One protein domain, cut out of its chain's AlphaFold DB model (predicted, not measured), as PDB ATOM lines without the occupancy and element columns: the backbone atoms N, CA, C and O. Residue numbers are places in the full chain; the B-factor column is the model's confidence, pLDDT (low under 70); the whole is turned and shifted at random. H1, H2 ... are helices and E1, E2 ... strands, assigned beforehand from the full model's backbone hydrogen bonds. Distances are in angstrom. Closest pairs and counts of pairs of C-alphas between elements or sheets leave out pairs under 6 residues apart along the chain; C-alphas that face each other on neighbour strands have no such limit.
ATOM      1  N   SER A 383     -24.351 -38.777  47.920       50.81
ATOM      2  CA  SER A 383     -25.171 -37.641  47.505       50.81
ATOM      3  C   SER A 383     -24.596 -37.036  46.216       50.81
ATOM      4  O   SER A 383     -23.394 -36.795  46.091       50.81
ATOM      5  N   SER A 384     -25.446 -36.782  45.221       53.34
ATOM      6  CA  SER A 384     -25.053 -36.160  43.947       53.34
ATOM      7  C   SER A 384     -24.399 -34.781  44.130       53.34
ATOM      8  O   SER A 384     -23.628 -34.353  43.273       53.34
ATOM      9  N   ALA A 385     -24.641 -34.116  45.264       54.75
ATOM     10  CA  ALA A 385     -23.993 -32.865  45.646       54.75
ATOM     11  C   ALA A 385     -22.499 -33.041  45.979       54.75
ATOM     12  O   ALA A 385     -21.686 -32.222  45.551       54.75
ATOM     13  N   ASP A 386     -22.120 -34.132  46.656       55.38
ATOM     14  CA  ASP A 386     -20.722 -34.404  47.021       55.38
ATOM     15  C   ASP A 386     -19.871 -34.715  45.783       55.38
ATOM     16  O   ASP A 386     -18.736 -34.250  45.654       55.38
ATOM     17  N   ARG A 387     -20.455 -35.431  44.813       58.78
ATOM     18  CA  ARG A 387     -19.798 -35.738  43.534       58.78
ATOM     19  C   ARG A 387     -19.571 -34.474  42.696       58.78
ATOM     20  O   ARG A 387     -18.500 -34.299  42.124       58.78
ATOM     21  N   ILE A 388     -20.550 -33.566  42.663       61.59
ATOM     22  CA  ILE A 388     -20.452 -32.292  41.931       61.59
ATOM     23  C   ILE A 388     -19.454 -31.339  42.605       61.59
ATOM     24  O   ILE A 388     -18.655 -30.712  41.910       61.59
ATOM     25  N   SER A 389     -19.445 -31.261  43.939       66.19
ATOM     26  CA  SER A 389     -18.483 -30.434  44.682       66.19
ATOM     27  C   SER A 389     -17.041 -30.913  44.491       66.19
ATOM     28  O   SER A 389     -16.133 -30.089  44.383       66.19
ATOM     29  N   ARG A 390     -16.821 -32.234  44.427       65.50
ATOM     30  CA  ARG A 390     -15.502 -32.823  44.159       65.50
ATOM     31  C   ARG A 390     -15.018 -32.489  42.747       65.50
ATOM     32  O   ARG A 390     -13.938 -31.922  42.617       65.50
ATOM     33  N   MET A 391     -15.856 -32.705  41.729       66.44
ATOM     34  CA  MET A 391     -15.519 -32.371  40.336       66.44
ATOM     35  C   MET A 391     -15.237 -30.870  40.135       66.44
ATOM     36  O   MET A 391     -14.336 -30.509  39.383       66.44
ATOM     37  N   GLN A 392     -15.969 -29.976  40.812       68.31
ATOM     38  CA  GLN A 392     -15.691 -28.534  40.742       68.31
ATOM     39  C   GLN A 392     -14.353 -28.163  41.393       68.31
ATOM     40  O   GLN A 392     -13.614 -27.346  40.845       68.31
ATOM     41  N   SER A 393     -14.025 -28.764  42.539       71.12
ATOM     42  CA  SER A 393     -12.746 -28.540  43.222       71.12
ATOM     43  C   SER A 393     -11.558 -29.040  42.388       71.12
ATOM     44  O   SER A 393     -10.564 -28.333  42.234       71.12
ATOM     45  N   GLU A 394     -11.691 -30.222  41.786       76.69
ATOM     46  CA  GLU A 394     -10.719 -30.831  40.870       76.69
ATOM     47  C   GLU A 394     -10.472 -29.964  39.630       76.69
ATOM     48  O   GLU A 394      -9.325 -29.634  39.319       76.69
ATOM     49  N   ALA A 395     -11.543 -29.479  38.992       70.19
ATOM     50  CA  ALA A 395     -11.452 -28.595  37.833       70.19
ATOM     51  C   ALA A 395     -10.769 -27.253  38.151       70.19
ATOM     52  O   ALA A 395      -9.992 -26.753  37.341       70.19
ATOM     53  N   ILE A 396     -11.015 -26.675  39.335       72.25
ATOM     54  CA  ILE A 396     -10.349 -25.437  39.778       72.25
ATOM     55  C   ILE A 396      -8.859 -25.678  40.044       72.25
ATOM     56  O   ILE A 396      -8.031 -24.809  39.774       72.25
ATOM     57  N   ARG A 397      -8.514 -26.847  40.588       72.50
ATOM     58  CA  ARG A 397      -7.138 -27.206  40.953       72.50
ATOM     59  C   ARG A 397      -6.339 -27.787  39.784       72.50
ATOM     60  O   ARG A 397      -5.132 -27.951  39.929       72.50
ATOM     61  N   GLY A 398      -6.988 -28.069  38.651       80.25
ATOM     62  CA  GLY A 398      -6.357 -28.679  37.483       80.25
ATOM     63  C   GLY A 398      -5.846 -30.091  37.765       80.25
ATOM     64  O   GLY A 398      -4.816 -30.485  37.227       80.25
ATOM     65  N   VAL A 399      -6.527 -30.845  38.633       82.81
ATOM     66  CA  VAL A 399      -6.141 -32.216  39.003       82.81
ATOM     67  C   VAL A 399      -7.313 -33.174  38.853       82.81
ATOM     68  O   VAL A 399      -8.456 -32.780  39.039       82.81
ATOM     69  N   ASN A 400      -7.013 -34.438  38.577       82.00
ATOM     70  CA  ASN A 400      -7.937 -35.562  38.666       82.00
ATOM     71  C   ASN A 400      -7.559 -36.430  39.871       82.00
ATOM     72  O   ASN A 400      -6.372 -36.668  40.120       82.00
ATOM     73  N   THR A 401      -8.558 -36.935  40.596       81.50
ATOM     74  CA  THR A 401      -8.336 -37.868  41.708       81.50
ATOM     75  C   THR A 401      -8.412 -39.314  41.223       81.50
ATOM     76  O   THR A 401      -9.370 -39.719  40.564       81.50
ATOM     77  N   TYR A 402      -7.418 -40.118  41.588       80.12
ATOM     78  CA  TYR A 402      -7.335 -41.546  41.288       80.12
ATOM     79  C   TYR A 402      -7.316 -42.366  42.578       80.12
ATOM     80  O   TYR A 402      -6.787 -41.912  43.596       80.12
ATOM     81  N   VAL A 403      -7.858 -43.585  42.533       77.44
ATOM     82  CA  VAL A 403      -7.772 -44.553  43.642       77.44
ATOM     83  C   VAL A 403      -6.552 -45.449  43.445       77.44
ATOM     84  O   VAL A 403      -6.381 -46.042  42.376       77.44
ATOM     85  N   ARG A 404      -5.711 -45.557  44.475       76.19
ATOM     86  CA  ARG A 404      -4.630 -46.546  44.563       76.19
ATOM     87  C   ARG A 404      -5.196 -47.918  44.940       76.19
ATOM     88  O   ARG A 404      -6.273 -48.021  45.519       76.19
ATOM     89  N   GLU A 405      -4.444 -48.987  44.690       69.31
ATOM     90  CA  GLU A 405      -4.878 -50.348  45.056       69.31
ATOM     91  C   GLU A 405      -5.080 -50.555  46.566       69.31
ATOM     92  O   GLU A 405      -5.881 -51.396  46.968       69.31
ATOM     93  N   ASP A 406      -4.410 -49.762  47.406       69.06
ATOM     94  CA  ASP A 406      -4.581 -49.770  48.865       69.06
ATOM     95  C   ASP A 406      -5.834 -49.009  49.351       69.06
ATOM     96  O   ASP A 406      -6.099 -48.947  50.552       69.06
ATOM     97  N   GLY A 407      -6.618 -48.436  48.430       70.25
ATOM     98  CA  GLY A 407      -7.825 -47.663  48.718       70.25
ATOM     99  C   GLY A 407      -7.576 -46.195  49.082       70.25
ATOM    100  O   GLY A 407      -8.541 -45.463  49.302       70.25
ATOM    101  N   SER A 408      -6.322 -45.736  49.132       76.12
ATOM    102  CA  SER A 408      -5.996 -44.313  49.281       76.12
ATOM    103  C   SER A 408      -6.156 -43.559  47.956       76.12
ATOM    104  O   SER A 408      -6.136 -44.155  46.879       76.12
ATOM    105  N   THR A 409      -6.307 -42.233  48.004       80.94
ATOM    106  CA  THR A 409      -6.418 -41.404  46.795       80.94
ATOM    107  C   THR A 409      -5.123 -40.663  46.470       80.94
ATOM    108  O   THR A 409      -4.303 -40.360  47.347       80.94
ATOM    109  N   VAL A 410      -4.926 -40.372  45.184       80.38
ATOM    110  CA  VAL A 410      -3.858 -39.502  44.683       80.38
ATOM    111  C   VAL A 410      -4.417 -38.512  43.675       80.38
ATOM    112  O   VAL A 410      -5.208 -38.878  42.812       80.38
ATOM    113  N   GLU A 411      -4.004 -37.256  43.787       84.50
ATOM    114  CA  GLU A 411      -4.360 -36.206  42.838       84.50
ATOM    115  C   GLU A 411      -3.213 -36.016  41.850       84.50
ATOM    116  O   GLU A 411      -2.057 -35.845  42.247       84.50
ATOM    117  N   VAL A 412      -3.529 -36.057  40.561       81.44
ATOM    118  CA  VAL A 412      -2.556 -35.913  39.474       81.44
ATOM    119  C   VAL A 412      -3.044 -34.834  38.519       81.44
ATOM    120  O   VAL A 412      -4.246 -34.723  38.297       81.44
ATOM    121  N   SER A 413      -2.132 -34.022  37.971       79.00
ATOM    122  CA  SER A 413      -2.497 -32.966  37.013       79.00
ATOM    123  C   SER A 413      -3.307 -33.533  35.844       79.00
ATOM    124  O   SER A 413      -2.977 -34.598  35.320       79.00
ATOM    125  N   VAL A 414      -4.320 -32.781  35.412       79.00
ATOM    126  CA  VAL A 414      -5.110 -33.076  34.204       79.00
ATOM    127  C   VAL A 414      -4.273 -33.066  32.925       79.00
ATOM    128  O   VAL A 414      -4.730 -33.566  31.903       79.00
ATOM    129  N   ASP A 415      -3.056 -32.518  32.971       79.62
ATOM    130  CA  ASP A 415      -2.140 -32.507  31.830       79.62
ATOM    131  C   ASP A 415      -1.640 -33.910  31.454       79.62
ATOM    132  O   ASP A 415      -1.056 -34.056  30.381       79.62
ATOM    133  N   TYR A 416      -1.845 -34.915  32.321       79.50
ATOM    134  CA  TYR A 416      -1.416 -36.296  32.107       79.50
ATOM    135  C   TYR A 416      -2.575 -37.249  31.802       79.50
ATOM    136  O   TYR A 416      -3.515 -37.380  32.583       79.50
ATOM    137  N   ASP A 417      -2.455 -37.992  30.700       76.88
ATOM    138  CA  ASP A 417      -3.497 -38.916  30.224       76.88
ATOM    139  C   ASP A 417      -3.458 -40.294  30.909       76.88
ATOM    140  O   ASP A 417      -4.454 -41.027  30.942       76.88
ATOM    141  N   HIS A 418      -2.293 -40.699  31.423       79.75
ATOM    142  CA  HIS A 418      -2.078 -42.027  31.994       79.75
ATOM    143  C   HIS A 418      -1.381 -41.925  33.349       79.75
ATOM    144  O   HIS A 418      -0.311 -41.330  33.466       79.75
ATOM    145  N   VAL A 419      -1.980 -42.554  34.364       81.69
ATOM    146  CA  VAL A 419      -1.464 -42.596  35.736       81.69
ATOM    147  C   VAL A 419      -1.251 -44.044  36.160       81.69
ATOM    148  O   VAL A 419      -2.132 -44.891  35.989       81.69
ATOM    149  N   TYR A 420      -0.082 -44.316  36.729       84.38
ATOM    150  CA  TYR A 420       0.318 -45.616  37.250       84.38
ATOM    151  C   TYR A 420       0.713 -45.498  38.721       84.38
ATOM    152  O   TYR A 420       1.358 -44.529  39.127       84.38
ATOM    153  N   THR A 421       0.356 -46.507  39.513       82.56
ATOM    154  CA  THR A 421       0.666 -46.593  40.946       82.56
ATOM    155  C   THR A 421       1.278 -47.948  41.281       82.56
ATOM    156  O   THR A 421       0.934 -48.944  40.642       82.56
ATOM    157  N   ASN A 422       2.158 -48.001  42.280       81.12
ATOM    158  CA  ASN A 422       2.747 -49.247  42.776       81.12
ATOM    159  C   ASN A 422       2.382 -49.508  44.253       81.12
ATOM    160  O   ASN A 422       1.894 -48.628  44.962       81.12
ATOM    161  N   ASN A 423       2.688 -50.715  44.735       74.38
ATOM    162  CA  ASN A 423       2.448 -51.129  46.128       74.38
ATOM    163  C   ASN A 423       3.365 -50.448  47.163       74.38
ATOM    164  O   ASN A 423       3.215 -50.690  48.359       74.38
ATOM    165  N   LEU A 424       4.332 -49.636  46.725       73.12
ATOM    166  CA  LEU A 424       5.208 -48.843  47.594       73.12
ATOM    167  C   LEU A 424       4.675 -47.414  47.806       73.12
ATOM    168  O   LEU A 424       5.243 -46.672  48.605       73.12
ATOM    169  N   GLY A 425       3.574 -47.043  47.140       71.31
ATOM    170  CA  GLY A 425       2.928 -45.734  47.255       71.31
ATOM    171  C   GLY A 425       3.400 -44.694  46.235       71.31
ATOM    172  O   GLY A 425       2.912 -43.560  46.259       71.31
ATOM    173  N   ASP A 426       4.297 -45.056  45.313       79.31
ATOM    174  CA  ASP A 426       4.778 -44.148  44.272       79.31
ATOM    175  C   ASP A 426       3.711 -43.932  43.187       79.31
ATOM    176  O   ASP A 426       2.873 -44.795  42.909       79.31
ATOM    177  N   THR A 427       3.727 -42.756  42.553       81.25
ATOM    178  CA  THR A 427       2.795 -42.387  41.475       81.25
ATOM    179  C   THR A 427       3.563 -41.817  40.292       81.25
ATOM    180  O   THR A 427       4.394 -40.925  40.458       81.25
ATOM    181  N   LEU A 428       3.274 -42.329  39.096       81.50
ATOM    182  CA  LEU A 428       3.880 -41.896  37.841       81.50
ATOM    183  C   LEU A 428       2.781 -41.471  36.868       81.50
ATOM    184  O   LEU A 428       1.834 -42.221  36.638       81.50
ATOM    185  N   ALA A 429       2.916 -40.276  36.296       83.31
ATOM    186  CA  ALA A 429       1.979 -39.717  35.329       83.31
ATOM    187  C   ALA A 429       2.677 -39.451  33.986       83.31
ATOM    188  O   ALA A 429       3.826 -39.008  33.960       83.31
ATOM    189  N   THR A 430       2.015 -39.759  32.871       76.56
ATOM    190  CA  THR A 430       2.579 -39.624  31.520       76.56
ATOM    191  C   THR A 430       1.509 -39.313  30.474       76.56
ATOM    192  O   THR A 430       0.355 -39.721  30.599       76.56
ATOM    193  N   ASN A 431       1.919 -38.635  29.399       78.00
ATOM    194  CA  ASN A 431       1.078 -38.340  28.227       78.00
ATOM    195  C   ASN A 431       1.348 -39.327  27.088       78.00
ATOM    196  O   ASN A 431       0.692 -39.298  26.051       78.00
ATOM    197  N   SER A 432       2.358 -40.184  27.242       75.00
ATOM    198  CA  SER A 432       2.697 -41.170  26.226       75.00
ATOM    199  C   SER A 432       1.803 -42.392  26.383       75.00
ATOM    200  O   SER A 432       1.958 -43.160  27.328       75.00
ATOM    201  N   SER A 433       0.917 -42.618  25.414       69.81
ATOM    202  CA  SER A 433       0.067 -43.816  25.343       69.81
ATOM    203  C   SER A 433       0.846 -45.119  25.118       69.81
ATOM    204  O   SER A 433       0.260 -46.195  25.147       69.81
ATOM    205  N   LEU A 434       2.149 -45.028  24.828       71.00
ATOM    206  CA  LEU A 434       3.049 -46.166  24.612       71.00
ATOM    207  C   LEU A 434       3.948 -46.439  25.822       71.00
ATOM    208  O   LEU A 434       4.741 -47.379  25.797       71.00
ATOM    209  N   TYR A 435       3.886 -45.593  26.852       75.06
ATOM    210  CA  TYR A 435       4.693 -45.773  28.045       75.06
ATOM    211  C   TYR A 435       3.996 -46.737  29.003       75.06
ATOM    212  O   TYR A 435       3.009 -46.383  29.641       75.06
ATOM    213  N   GLU A 436       4.549 -47.938  29.137       73.25
ATOM    214  CA  GLU A 436       4.191 -48.878  30.195       73.25
ATOM    215  C   GLU A 436       5.384 -49.015  31.152       73.25
ATOM    216  O   GLU A 436       6.450 -49.473  30.728       73.25
ATOM    217  N   PRO A 437       5.248 -48.632  32.437       73.19
ATOM    218  CA  PRO A 437       6.363 -48.642  33.390       73.19
ATOM    219  C   PRO A 437       6.885 -50.046  33.750       73.19
ATOM    220  O   PRO A 437       7.882 -50.164  34.463       73.19
ATOM    221  N   GLY A 438       6.265 -51.114  33.236       71.25
ATOM    222  CA  GLY A 438       6.658 -52.494  33.513       71.25
ATOM    223  C   GLY A 438       6.306 -52.947  34.936       71.25
ATOM    224  O   GLY A 438       5.618 -52.251  35.674       71.25
ATOM    225  N   GLY A 439       6.734 -54.162  35.295       66.56
ATOM    226  CA  GLY A 439       6.258 -54.923  36.461       66.56
ATOM    227  C   GLY A 439       6.118 -54.154  37.786       66.56
ATOM    228  O   GLY A 439       6.968 -53.344  38.149       66.56
ATOM    229  N   ASN A 440       5.056 -54.504  38.525       71.06
ATOM    230  CA  ASN A 440       4.587 -53.954  39.812       71.06
ATOM    231  C   ASN A 440       3.901 -52.575  39.765       71.06
ATOM    232  O   ASN A 440       3.621 -52.010  40.823       71.06
ATOM    233  N   TRP A 441       3.597 -52.064  38.571       78.31
ATOM    234  CA  TRP A 441       2.810 -50.849  38.379       78.31
ATOM    235  C   TRP A 441       1.457 -51.175  37.762       78.31
ATOM    236  O   TRP A 441       1.384 -51.764  36.684       78.31
ATOM    237  N   ASN A 442       0.393 -50.744  38.426       77.25
ATOM    238  CA  ASN A 442      -0.975 -50.911  37.958       77.25
ATOM    239  C   ASN A 442      -1.529 -49.561  37.502       77.25
ATOM    240  O   ASN A 442      -1.219 -48.514  38.076       77.25
ATOM    241  N   ARG A 443      -2.319 -49.576  36.424       77.75
ATOM    242  CA  ARG A 443      -2.964 -48.362  35.914       77.75
ATOM    243  C   ARG A 443      -4.034 -47.924  36.911       77.75
ATOM    244  O   ARG A 443      -4.938 -48.699  37.216       77.75
ATOM    245  N   ALA A 444      -3.933 -46.691  37.392       77.25
ATOM    246  CA  ALA A 444      -4.866 -46.163  38.373       77.25
ATOM    247  C   ALA A 444      -6.230 -45.867  37.726       77.25
ATOM    248  O   ALA A 444      -6.303 -45.419  36.577       77.25
ATOM    249  N   GLN A 445      -7.314 -46.114  38.463       75.56
ATOM    250  CA  GLN A 445      -8.672 -45.779  38.028       75.56
ATOM    251  C   GLN A 445      -9.053 -44.392  38.549       75.56
ATOM    252  O   GLN A 445      -8.893 -44.103  39.736       75.56
TER     253      GLN A 445
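Overview. This is residues 383 to 445 of the 447 residues of an uncharacterized protein of Oscillospiraceae bacterium (UniProt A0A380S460). A helix, H1, juts from one end of two small strand sheets that follow one another along the longest axis: first the hairpin E1 and E2, then a three-strand sheet made of the hairpin E3 and E4 with the short strand E5 beside E3. The hairpin E1 and E2 sits in the middle, and residues 383 to 389, of which 384 to 389 belong to H1, stick out free. The printed part has 63 residues, with one named helix and five named strands in the order H1 E1 E2 E3 E4 E5, class mixed, helices and strands. The sheets, E1 - E2 and E4 - E3 - E5, are antiparallel. The whole is elongated, spanning 38 by 24 by 15 A, and only just compact, close to loose, with a radius of gyration of the C-alphas of 12.8 A.

Arrangement. H1, residues 384 to 397, has every O i to N i+4 pair within hydrogen-bond range. Its closest C-alphas to E1, residues 399 to 403, are those of Glu 394 and Asn 400, 5.9 A apart. E1 and E2, residues 409 to 413, form an antiparallel hairpin at 149 degrees between directions, with N 400 and O 412 at 2.8 A. H1 and E2 are near each other, with 7 pairs of C-alphas within 10 A. E3, residues 418 to 422, and E4, residues 427 to 430, form the second hairpin, antiparallel at 157 degrees, with N 420 and O 428 at 2.8 A. The closest C-alphas of E2 and E4 are those of Val 412 and Ala 429, 7.2 A apart; those of E2 and E3 are Val 412 and Val 419, 7.7 A apart. E5, residues 441 to 443, is antiparallel to E3 at 140 degrees, with N 421 and O 442 at 2.9 A. E4 and E5 are the edge strands, and H1 is not on this sheet.

Along the chain. H1 begins at C-alpha 384, (-25.053, -36.160, 43.947), and is 20.3 A long. E1 measures 13.3 A, E2 13.5 A, E3 13.8 A and E4 10.3 A. E3 begins at C-alpha 418, (-2.078, -42.027, 31.994). E5, 6.8 A long, ends at C-alpha 443, (-2.964, -48.362, 35.914).

Size, cuts and confidence. The C-alphas of Ala 385 and Gly 439 are the two farthest apart, at 38.5 A. The printed part has no cut and no long link; the link from E4 to E5, 10 residues, is short, and the others are tight. The mean pLDDT of the printed part is 74.1, and residues 383 to 392, 405 to 406, 433 and 439 are under 70.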